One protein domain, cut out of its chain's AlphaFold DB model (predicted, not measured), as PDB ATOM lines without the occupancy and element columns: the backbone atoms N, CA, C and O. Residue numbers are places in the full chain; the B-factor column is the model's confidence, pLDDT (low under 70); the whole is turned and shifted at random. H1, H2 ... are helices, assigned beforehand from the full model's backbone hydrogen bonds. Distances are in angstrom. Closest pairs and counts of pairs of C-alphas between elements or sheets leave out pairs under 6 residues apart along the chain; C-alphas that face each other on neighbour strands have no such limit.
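Overview. This is residues 173 to 219 and 339 to 376 of the 376 residues of the protein "Beta-TrCP_D domain-containing protein" of Schistosoma curassoni (UniProt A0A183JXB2). One long helix, H5, makes the length, and four short helices, H1 to H4, gather along one side of it; residues 364 to 376 stick out. The printed part has 85 residues, 72 of them in five named helices, with no named strand; its class is all helix, and the whole is loose, with a radius of gyration of the C-alphas of 15.4 A, spanning 56 by 29 by 18 A.

Arrangement. H1, residues 173 to 184, touches H5, residues 339 to 374, with residues 174 to 178 alone, closest at C-alphas 175 and 349, 5.6 A. H2, residues 186 to 194, touches residues 356 to 360 of H5, about perpendicular at 74 degrees, closest at C-alphas 191 and 360, 7.5 A. H3, residues 198 to 202, touches residues 175 to 179 of H1, closest at C-alphas 179 and 201, 5.9 A. H4, residues 208 to 217, is close to but not clearly touching H5. Every O i to N i+4 pair is within hydrogen-bond range in H1 to H4, 30 of 32 in H5.

Along the chain. H1 begins at C-alpha 173 (8.913, 23.024, -31.124); H5, 52.7 A long, ends at C-alpha 374 (17.816, 38.739, -69.200).

Size, cuts and confidence. Residues 220 to 338 are not printed; C-alphas 219 and 339 are 29.4 A apart. Residues 217 to 219 and 376 have pLDDT under 70.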
ATOM      1  N   LEU A 173       9.992  22.830 -30.145       95.31
ATOM      2  CA  LEU A 173       8.913  23.024 -31.124       95.31
ATOM      3  C   LEU A 173       9.326  23.884 -32.325       95.31
ATOM      4  O   LEU A 173       8.914  23.597 -33.444       95.31
ATOM      5  N   TRP A 174      10.212  24.870 -32.137       95.50
ATOM      6  CA  TRP A 174      10.787  25.631 -33.255       95.50
ATOM      7  C   TRP A 174      11.591  24.756 -34.216       95.50
ATOM      8  O   TRP A 174      11.486  24.928 -35.431       95.50
ATOM      9  N   ARG A 175      12.361  23.791 -33.697       94.94
ATOM     10  CA  ARG A 175      13.089  22.823 -34.528       94.94
ATOM     11  C   ARG A 175      12.120  21.934 -35.294       94.94
ATOM     12  O   ARG A 175      12.311  21.710 -36.480       94.94
ATOM     13  N   ARG A 176      11.067  21.446 -34.636       94.31
ATOM     14  CA  ARG A 176      10.053  20.594 -35.280       94.31
ATOM     15  C   ARG A 176       9.285  21.340 -36.362       94.31
ATOM     16  O   ARG A 176       9.053  20.782 -37.429       94.31
ATOM     17  N   LEU A 177       8.953  22.606 -36.116       94.38
ATOM     18  CA  LEU A 177       8.354  23.478 -37.117       94.38
ATOM     19  C   LEU A 177       9.296  23.655 -38.317       94.38
ATOM     20  O   LEU A 177       8.857  23.510 -39.453       94.38
ATOM     21  N   LEU A 178      10.589  23.903 -38.076       94.38
ATOM     22  CA  LEU A 178      11.614  23.964 -39.125       94.38
ATOM     23  C   LEU A 178      11.712  22.661 -39.922       94.38
ATOM     24  O   LEU A 178      11.640  22.699 -41.145       94.38
ATOM     25  N   ALA A 179      11.832  21.522 -39.239       94.19
ATOM     26  CA  ALA A 179      11.928  20.203 -39.857       94.19
ATOM     27  C   ALA A 179      10.703  19.901 -40.726       94.19
ATOM     28  O   ALA A 179      10.845  19.455 -41.860       94.19
ATOM     29  N   CYS A 180       9.503  20.228 -40.235       93.50
ATOM     30  CA  CYS A 180       8.269  20.102 -41.002       93.50
ATOM     31  C   CYS A 180       8.325  20.944 -42.284       93.50
ATOM     32  O   CYS A 180       8.082  20.421 -43.366       93.50
ATOM     33  N   ARG A 181       8.738  22.218 -42.199       93.38
ATOM     34  CA  ARG A 181       8.858  23.086 -43.385       93.38
ATOM     35  C   ARG A 181       9.894  22.595 -44.383       93.38
ATOM     36  O   ARG A 181       9.618  22.612 -45.576       93.38
ATOM     37  N   VAL A 182      11.046  22.138 -43.903       94.69
ATOM     38  CA  VAL A 182      12.098  21.548 -44.739       94.69
ATOM     39  C   VAL A 182      11.605  20.280 -45.438       94.69
ATOM     40  O   VAL A 182      11.902  20.094 -46.611       94.69
ATOM     41  N   ALA A 183      10.826  19.438 -44.758       93.75
ATOM     42  CA  ALA A 183      10.281  18.217 -45.345       93.75
ATOM     43  C   ALA A 183       9.175  18.491 -46.379       93.75
ATOM     44  O   ALA A 183       9.061  17.763 -47.363       93.75
ATOM     45  N   THR A 184       8.347  19.521 -46.167       94.31
ATOM     46  CA  THR A 184       7.194  19.805 -47.037       94.31
ATOM     47  C   THR A 184       7.500  20.747 -48.198       94.31
ATOM     48  O   THR A 184       6.852  20.645 -49.238       94.31
ATOM     49  N   ASP A 185       8.425  21.694 -48.029       93.69
ATOM     50  CA  ASP A 185       8.673  22.764 -49.000       93.69
ATOM     51  C   ASP A 185      10.084  22.634 -49.618       93.69
ATOM     52  O   ASP A 185      11.093  22.817 -48.924       93.69
ATOM     53  N   PRO A 186      10.194  22.367 -50.936       92.56
ATOM     54  CA  PRO A 186      11.482  22.175 -51.600       92.56
ATOM     55  C   PRO A 186      12.355  23.438 -51.605       92.56
ATOM     56  O   PRO A 186      13.584  23.332 -51.667       92.56
ATOM     57  N   VAL A 187      11.764  24.637 -51.514       92.19
ATOM     58  CA  VAL A 187      12.523  25.893 -51.405       92.19
ATOM     59  C   VAL A 187      13.235  25.953 -50.058       92.19
ATOM     60  O   VAL A 187      14.415  26.312 -49.999       92.19
ATOM     61  N   TRP A 188      12.545  25.550 -48.985       94.38
ATOM     62  CA  TRP A 188      13.136  25.458 -47.652       94.38
ATOM     63  C   TRP A 188      14.235  24.409 -47.614       94.38
ATOM     64  O   TRP A 188      15.327  24.713 -47.128       94.38
ATOM     65  N   HIS A 189      13.980  23.224 -48.175       93.50
ATOM     66  CA  HIS A 189      14.977  22.162 -48.268       93.50
ATOM     67  C   HIS A 189      16.242  22.635 -48.988       93.50
ATOM     68  O   HIS A 189      17.319  22.661 -48.395       93.50
ATOM     69  N   GLY A 190      16.116  23.092 -50.239       91.94
ATOM     70  CA  GLY A 190      17.272  23.479 -51.049       91.94
ATOM     71  C   GLY A 190      18.041  24.673 -50.477       91.94
ATOM     72  O   GLY A 190      19.259  24.770 -50.641       91.94
ATOM     73  N   LEU A 191      17.369  25.601 -49.786       90.81
ATOM     74  CA  LEU A 191      18.053  26.689 -49.088       90.81
ATOM     75  C   LEU A 191      18.798  26.189 -47.843       90.81
ATOM     76  O   LEU A 191      19.954  26.567 -47.644       90.81
ATOM     77  N   CYS A 192      18.164  25.347 -47.025       91.25
ATOM     78  CA  CYS A 192      18.791  24.778 -45.834       91.25
ATOM     79  C   CYS A 192      19.983  23.890 -46.193       91.25
ATOM     80  O   CYS A 192      21.000  23.959 -45.512       91.25
ATOM     81  N   GLU A 193      19.896  23.122 -47.275       91.88
ATOM     82  CA  GLU A 193      20.987  22.291 -47.788       91.88
ATOM     83  C   GLU A 193      22.183  23.153 -48.215       91.88
ATOM     84  O   GLU A 193      23.280  23.009 -47.679       91.88
ATOM     85  N   ARG A 194      21.960  24.153 -49.081       89.56
ATOM     86  CA  ARG A 194      23.019  25.078 -49.535       89.56
ATOM     87  C   ARG A 194      23.673  25.858 -48.399       89.56
ATOM     88  O   ARG A 194      24.851  26.202 -48.473       89.56
ATOM     89  N   ARG A 195      22.904  26.183 -47.360       85.88
ATOM     90  CA  ARG A 195      23.388  26.900 -46.177       85.88
ATOM     91  C   ARG A 195      23.864  25.964 -45.068       85.88
ATOM     92  O   ARG A 195      24.240  26.474 -44.015       85.88
ATOM     93  N   GLY A 196      23.868  24.646 -45.263       87.69
ATOM     94  CA  GLY A 196      24.326  23.668 -44.274       87.69
ATOM     95  C   GLY A 196      23.528  23.680 -42.966       87.69
ATOM     96  O   GLY A 196      24.109  23.493 -41.906       87.69
ATOM     97  N   TRP A 197      22.228  23.980 -43.012       90.00
ATOM     98  CA  TRP A 197      21.335  23.952 -41.846       90.00
ATOM     99  C   TRP A 197      20.665  22.592 -41.624       90.00
ATOM    100  O   TRP A 197      20.235  22.334 -40.506       90.00
ATOM    101  N   ILE A 198      20.595  21.732 -42.650       89.75
ATOM    102  CA  ILE A 198      19.934  20.412 -42.588       89.75
ATOM    103  C   ILE A 198      20.478  19.569 -41.434       89.75
ATOM    104  O   ILE A 198      19.712  19.140 -40.577       89.75
ATOM    105  N   GLU A 199      21.807  19.468 -41.327       87.69
ATOM    106  CA  GLU A 199      22.466  18.733 -40.244       87.69
ATOM    107  C   GLU A 199      22.006  19.216 -38.860       87.69
ATOM    108  O   GLU A 199      21.797  18.415 -37.965       87.69
ATOM    109  N   PHE A 200      21.760  20.513 -38.669       88.75
ATOM    110  CA  PHE A 200      21.310  21.048 -37.380       88.75
ATOM    111  C   PHE A 200      19.825  20.790 -37.101       88.75
ATOM    112  O   PHE A 200      19.419  20.767 -35.941       88.75
ATOM    113  N   ILE A 201      18.997  20.665 -38.137       90.25
ATOM    114  CA  ILE A 201      17.541  20.503 -38.013       90.25
ATOM    115  C   ILE A 201      17.182  19.035 -37.752       90.25
ATOM    116  O   ILE A 201      16.295  18.760 -36.934       90.25
ATOM    117  N   ASP A 202      17.903  18.114 -38.392       87.75
ATOM    118  CA  ASP A 202      17.671  16.671 -38.290       87.75
ATOM    119  C   ASP A 202      18.058  16.109 -36.918       87.75
ATOM    120  O   ASP A 202      17.444  15.159 -36.433       87.75
ATOM    121  N   HIS A 203      19.023  16.734 -36.239       83.19
ATOM    122  CA  HIS A 203      19.418  16.326 -34.893       83.19
ATOM    123  C   HIS A 203      18.390  16.818 -33.871       83.19
ATOM    124  O   HIS A 203      18.208  18.016 -33.662       83.19
ATOM    125  N   SER A 204      17.697  15.877 -33.226       76.56
ATOM    126  CA  SER A 204      16.679  16.180 -32.219       76.56
ATOM    127  C   SER A 204      17.238  16.518 -30.847       76.56
ATOM    128  O   SER A 204      16.533  17.150 -30.062       76.56
ATOM    129  N   ASP A 205      18.465  16.087 -30.558       84.38
ATOM    130  CA  ASP A 205      19.058  16.252 -29.241       84.38
ATOM    131  C   ASP A 205      19.766  17.622 -29.112       84.38
ATOM    132  O   ASP A 205      20.772  17.878 -29.789       84.38
ATOM    133  N   PRO A 206      19.262  18.509 -28.228       84.12
ATOM    134  CA  PRO A 206      19.838  19.830 -27.985       84.12
ATOM    135  C   PRO A 206      21.281  19.806 -27.448       84.12
ATOM    136  O   PRO A 206      21.984  20.808 -27.607       84.12
ATOM    137  N   ALA A 207      21.764  18.707 -26.855       86.06
ATOM    138  CA  ALA A 207      23.141  18.602 -26.356       86.06
ATOM    139  C   ALA A 207      24.196  18.598 -27.470       86.06
ATOM    140  O   ALA A 207      25.318  19.061 -27.256       86.06
ATOM    141  N   TYR A 208      23.852  18.131 -28.672       84.75
ATOM    142  CA  TYR A 208      24.793  18.097 -29.795       84.75
ATOM    143  C   TYR A 208      24.929  19.445 -30.499       84.75
ATOM    144  O   TYR A 208      25.923  19.685 -31.188       84.75
ATOM    145  N   LEU A 209      23.963  20.348 -30.316       87.00
ATOM    146  CA  LEU A 209      23.921  21.607 -31.046       87.00
ATOM    147  C   LEU A 209      25.166  22.491 -30.812       87.00
ATOM    148  O   LEU A 209      25.743  22.950 -31.803       87.00
ATOM    149  N   PRO A 210      25.649  22.713 -29.569       83.50
ATOM    150  CA  PRO A 210      26.880  23.469 -29.345       83.50
ATOM    151  C   PRO A 210      28.103  22.854 -30.041       83.50
ATOM    152  O   PRO A 210      28.875  23.572 -30.673       83.50
ATOM    153  N   ALA A 211      28.254  21.526 -29.982       83.19
ATOM    154  CA  ALA A 211      29.380  20.819 -30.594       83.19
ATOM    155  C   ALA A 211      29.358  20.909 -32.130       83.19
ATOM    156  O   ALA A 211      30.400  21.127 -32.754       83.19
ATOM    157  N   LEU A 212      28.175  20.805 -32.746       83.62
ATOM    158  CA  LEU A 212      27.999  20.983 -34.191       83.62
ATOM    159  C   LEU A 212      28.335  22.413 -34.634       83.62
ATOM    160  O   LEU A 212      29.001  22.610 -35.653       83.62
ATOM    161  N   LEU A 213      27.916  23.418 -33.858       84.62
ATOM    162  CA  LEU A 213      28.235  24.818 -34.144       84.62
ATOM    163  C   LEU A 213      29.739  25.085 -34.039       84.62
ATOM    164  O   LEU A 213      30.285  25.787 -34.890       84.62
ATOM    165  N   GLU A 214      30.414  24.498 -33.051       81.25
ATOM    166  CA  GLU A 214      31.863  24.631 -32.899       81.25
ATOM    167  C   GLU A 214      32.611  23.941 -34.046       81.25
ATOM    168  O   GLU A 214      33.466  24.553 -34.686       81.25
ATOM    169  N   ARG A 215      32.214  22.717 -34.420       79.94
ATOM    170  CA  ARG A 215      32.781  22.013 -35.582       79.94
ATOM    171  C   ARG A 215      32.627  22.808 -36.877       79.94
ATOM    172  O   ARG A 215      33.491  22.719 -37.743       79.94
ATOM    173  N   ARG A 216      31.564  23.600 -37.020       71.69
ATOM    174  CA  ARG A 216      31.363  24.475 -38.181       71.69
ATOM    175  C   ARG A 216      32.235  25.739 -38.155       71.69
ATOM    176  O   ARG A 216      32.506  26.293 -39.218       71.69
ATOM    177  N   ARG A 217      32.704  26.189 -36.984       64.38
ATOM    178  CA  ARG A 217      33.647  27.320 -36.861       64.38
ATOM    179  C   ARG A 217      35.062  26.951 -37.296       64.38
ATOM    180  O   ARG A 217      35.716  27.752 -37.955       64.38
ATOM    181  N   VAL A 218      35.517  25.749 -36.944       53.78
ATOM    182  CA  VAL A 218      36.916  25.303 -37.102       53.78
ATOM    183  C   VAL A 218      37.434  25.300 -38.561       53.78
ATOM    184  O   VAL A 218      38.596  25.647 -38.762       53.78
ATOM    185  N   PRO A 219      36.631  25.009 -39.607       52.78
ATOM    186  CA  PRO A 219      37.078  25.091 -41.001       52.78
ATOM    187  C   PRO A 219      37.185  26.523 -41.553       52.78
ATOM    188  O   PRO A 219      37.809  26.733 -42.592       52.78
ATOM    189  N   TYR A 339      18.969  22.952 -18.179       87.75
ATOM    190  CA  TYR A 339      18.078  24.040 -18.594       87.75
ATOM    191  C   TYR A 339      18.755  24.976 -19.608       87.75
ATOM    192  O   TYR A 339      18.160  25.335 -20.626       87.75
ATOM    193  N   GLU A 340      20.030  25.298 -19.377       87.94
ATOM    194  CA  GLU A 340      20.826  26.148 -20.266       87.94
ATOM    195  C   GLU A 340      20.988  25.545 -21.664       87.94
ATOM    196  O   GLU A 340      20.853  26.250 -22.662       87.94
ATOM    197  N   THR A 341      21.210  24.234 -21.765       89.81
ATOM    198  CA  THR A 341      21.363  23.540 -23.049       89.81
ATOM    199  C   THR A 341      20.051  23.538 -23.836       89.81
ATOM    200  O   THR A 341      20.044  23.838 -25.033       89.81
ATOM    201  N   VAL A 342      18.921  23.279 -23.165       91.75
ATOM    202  CA  VAL A 342      17.586  23.334 -23.789       91.75
ATOM    203  C   VAL A 342      17.283  24.747 -24.292       91.75
ATOM    204  O   VAL A 342      16.853  24.929 -25.437       91.75
ATOM    205  N   MET A 343      17.534  25.757 -23.457       92.06
ATOM    206  CA  MET A 343      17.261  27.155 -23.786       92.06
ATOM    207  C   MET A 343      18.194  27.700 -24.864       92.06
ATOM    208  O   MET A 343      17.759  28.499 -25.699       92.06
ATOM    209  N   PHE A 344      19.447  27.252 -24.901       92.25
ATOM    210  CA  PHE A 344      20.371  27.568 -25.983       92.25
ATOM    211  C   PHE A 344      19.831  27.066 -27.327       92.25
ATOM    212  O   PHE A 344      19.704  27.849 -28.273       92.25
ATOM    213  N   ALA A 345      19.431  25.792 -27.395       91.81
ATOM    214  CA  ALA A 345      18.856  25.219 -28.606       91.81
ATOM    215  C   ALA A 345      17.555  25.916 -29.017       91.81
ATOM    216  O   ALA A 345      17.384  26.302 -30.175       91.81
ATOM    217  N   HIS A 346      16.678  26.187 -28.051       93.81
ATOM    218  CA  HIS A 346      15.458  26.953 -28.276       93.81
ATOM    219  C   HIS A 346      15.738  28.326 -28.911       93.81
ATOM    220  O   HIS A 346      15.148  28.658 -29.944       93.81
ATOM    221  N   ARG A 347      16.672  29.110 -28.350       93.62
ATOM    222  CA  ARG A 347      17.065  30.426 -28.891       93.62
ATOM    223  C   ARG A 347      17.640  30.307 -30.300       93.62
ATOM    224  O   ARG A 347      17.298  31.118 -31.160       93.62
ATOM    225  N   PHE A 348      18.476  29.299 -30.542       93.88
ATOM    226  CA  PHE A 348      19.059  29.047 -31.856       93.88
ATOM    227  C   PHE A 348      17.981  28.805 -32.917       93.88
ATOM    228  O   PHE A 348      17.916  29.550 -33.897       93.88
ATOM    229  N   TYR A 349      17.093  27.828 -32.714       94.56
ATOM    230  CA  TYR A 349      16.059  27.501 -33.704       94.56
ATOM    231  C   TYR A 349      15.047  28.637 -33.883       94.56
ATOM    232  O   TYR A 349      14.667  28.950 -35.015       94.56
ATOM    233  N   LYS A 350      14.677  29.320 -32.792       93.31
ATOM    234  CA  LYS A 350      13.804  30.500 -32.836       93.31
ATOM    235  C   LYS A 350      14.405  31.633 -33.671       93.31
ATOM    236  O   LYS A 350      13.685  32.296 -34.411       93.31
ATOM    237  N   GLN A 351      15.716  31.861 -33.581       92.94
ATOM    238  CA  GLN A 351      16.401  32.859 -34.405       92.94
ATOM    239  C   GLN A 351      16.643  32.386 -35.846       92.94
ATOM    240  O   GLN A 351      16.661  33.215 -36.758       92.94
ATOM    241  N   LEU A 352      16.847  31.087 -36.068       91.88
ATOM    242  CA  LEU A 352      17.096  30.517 -37.393       91.88
ATOM    243  C   LEU A 352      15.860  30.620 -38.298       91.88
ATOM    244  O   LEU A 352      15.981  30.997 -39.464       91.88
ATOM    245  N   TYR A 353      14.670  30.367 -37.753       93.00
ATOM    246  CA  TYR A 353      13.412  30.392 -38.503       93.00
ATOM    247  C   TYR A 353      13.162  31.698 -39.299       93.00
ATOM    248  O   TYR A 353      13.033  31.630 -40.524       93.00
ATOM    249  N   PRO A 354      13.163  32.905 -38.694       90.81
ATOM    250  CA  PRO A 354      12.967  34.151 -39.439       90.81
ATOM    251  C   PRO A 354      14.137  34.503 -40.372       90.81
ATOM    252  O   PRO A 354      13.946  35.252 -41.333       90.81
ATOM    253  N   ARG A 355      15.348  33.985 -40.123       90.06
ATOM    254  CA  ARG A 355      16.497  34.183 -41.025       90.06
ATOM    255  C   ARG A 355      16.309  33.420 -42.330       90.06
ATOM    256  O   ARG A 355      16.501  34.009 -43.388       90.06
ATOM    257  N   ILE A 356      15.857  32.167 -42.255       90.31
ATOM    258  CA  ILE A 356      15.540  31.361 -43.441       90.31
ATOM    259  C   ILE A 356      14.455  32.054 -44.274       90.31
ATOM    260  O   ILE A 356      14.627  32.215 -45.476       90.31
ATOM    261  N   ILE A 357      13.390  32.563 -43.644       90.62
ATOM    262  CA  ILE A 357      12.332  33.309 -44.352       90.62
ATOM    263  C   ILE A 357      12.901  34.521 -45.103       90.62
ATOM    264  O   ILE A 357      12.552  34.760 -46.260       90.62
ATOM    265  N   ARG A 358      13.797  35.285 -44.467       90.00
ATOM    266  CA  ARG A 358      14.438  36.446 -45.097       90.00
ATOM    267  C   ARG A 358      15.301  36.038 -46.291       90.00
ATOM    268  O   ARG A 358      15.236  36.689 -47.329       90.00
ATOM    269  N   ASP A 359      16.062  34.960 -46.161       87.81
ATOM    270  CA  ASP A 359      16.899  34.428 -47.236       87.81
ATOM    271  C   ASP A 359      16.069  33.915 -48.421       87.81
ATOM    272  O   ASP A 359      16.457  34.116 -49.576       87.81
ATOM    273  N   ILE A 360      14.908  33.306 -48.160       87.00
ATOM    274  CA  ILE A 360      13.946  32.921 -49.202       87.00
ATOM    275  C   ILE A 360      13.469  34.172 -49.952       87.00
ATOM    276  O   ILE A 360      13.553  34.217 -51.180       87.00
ATOM    277  N   ALA A 361      13.038  35.210 -49.229       85.44
ATOM    278  CA  ALA A 361      12.556  36.454 -49.834       85.44
ATOM    279  C   ALA A 361      13.629  37.145 -50.698       85.44
ATOM    280  O   ALA A 361      13.347  37.573 -51.818       85.44
ATOM    281  N   VAL A 362      14.873  37.203 -50.212       84.69
ATOM    282  CA  VAL A 362      16.010  37.760 -50.965       84.69
ATOM    283  C   VAL A 362      16.321  36.917 -52.203       84.69
ATOM    284  O   VAL A 362      16.563  37.475 -53.272       84.69
ATOM    285  N   SER A 363      16.276  35.587 -52.087       81.38
ATOM    286  CA  SER A 363      16.511  34.689 -53.224       81.38
ATOM    287  C   SER A 363      15.484  34.934 -54.330       81.38
ATOM    288  O   SER A 363      15.872  35.141 -55.476       81.38
ATOM    289  N   PHE A 364      14.193  35.011 -53.994       82.56
ATOM    290  CA  PHE A 364      13.148  35.333 -54.971       82.56
ATOM    291  C   PHE A 364      13.353  36.699 -55.634       82.56
ATOM    292  O   PHE A 364      13.197  36.809 -56.847       82.56
ATOM    293  N   PHE A 365      13.752  37.720 -54.872       79.44
ATOM    294  CA  PHE A 365      14.010  39.054 -55.419       79.44
ATOM    295  C   PHE A 365      15.174  39.063 -56.423       79.44
ATOM    296  O   PHE A 365      15.073  39.680 -57.487       79.44
ATOM    297  N   ILE A 366      16.261  38.350 -56.115       77.62
ATOM    298  CA  ILE A 366      17.426  38.217 -57.002       77.62
ATOM    299  C   ILE A 366      17.049  37.467 -58.280       77.62
ATOM    300  O   ILE A 366      17.356  37.950 -59.369       77.62
ATOM    301  N   TYR A 367      16.354  36.331 -58.163       76.81
ATOM    302  CA  TYR A 367      15.891  35.569 -59.325       76.81
ATOM    303  C   TYR A 367      14.973  36.404 -60.213       76.81
ATOM    304  O   TYR A 367      15.212  36.470 -61.414       76.81
ATOM    305  N   PHE A 368      13.991  37.097 -59.631       77.44
ATOM    306  CA  PHE A 368      13.061  37.938 -60.382       77.44
ATOM    307  C   PHE A 368      13.784  39.078 -61.118       77.44
ATOM    308  O   PHE A 368      13.530  39.323 -62.298       77.44
ATOM    309  N   SER A 369      14.738  39.727 -60.448       74.00
ATOM    310  CA  SER A 369      15.534  40.818 -61.028       74.00
ATOM    311  C   SER A 369      16.451  40.333 -62.158       74.00
ATOM    312  O   SER A 369      16.538  40.984 -63.195       74.00
ATOM    313  N   LEU A 370      17.098  39.174 -61.993       73.88
ATOM    314  CA  LEU A 370      17.931  38.549 -63.028       73.88
ATOM    315  C   LEU A 370      17.103  38.103 -64.234       73.88
ATOM    316  O   LEU A 370      17.503  38.358 -65.365       73.88
ATOM    317  N   THR A 371      15.941  37.480 -64.017       75.69
ATOM    318  CA  THR A 371      15.056  37.088 -65.124       75.69
ATOM    319  C   THR A 371      14.536  38.297 -65.888       75.69
ATOM    320  O   THR A 371      14.482  38.251 -67.109       75.69
ATOM    321  N   PHE A 372      14.209  39.391 -65.194       76.19
ATOM    322  CA  PHE A 372      13.786  40.633 -65.835       76.19
ATOM    323  C   PHE A 372      14.919  41.265 -66.655       76.19
ATOM    324  O   PHE A 372      14.682  41.721 -67.766       76.19
ATOM    325  N   PHE A 373      16.153  41.237 -66.145       73.19
ATOM    326  CA  PHE A 373      17.323  41.777 -66.842       73.19
ATOM    327  C   PHE A 373      17.759  40.939 -68.056       73.19
ATOM    328  O   PHE A 373      18.328  41.486 -68.985       73.19
ATOM    329  N   ILE A 374      17.508  39.626 -68.060       73.12
ATOM    330  CA  ILE A 374      17.816  38.739 -69.200       73.12
ATOM    331  C   ILE A 374      16.749  38.838 -70.310       73.12
ATOM    332  O   ILE A 374      17.028  38.508 -71.459       73.12
ATOM    333  N   LEU A 375      15.527  39.263 -69.972       70.31
ATOM    334  CA  LEU A 375      14.407  39.421 -70.913       70.31
ATOM    335  C   LEU A 375      14.323  40.811 -71.570       70.31
ATOM    336  O   LEU A 375      13.485  40.998 -72.455       70.31
ATOM    337  N   LEU A 376      15.157  41.759 -71.135       63.50
ATOM    338  CA  LEU A 376      15.348  43.097 -71.709       63.50
ATOM    339  C   LEU A 376      16.611  43.114 -72.569       63.50
ATOM    340  O   LEU A 376      16.571  43.788 -73.623       63.50
TER     341      LEU A 376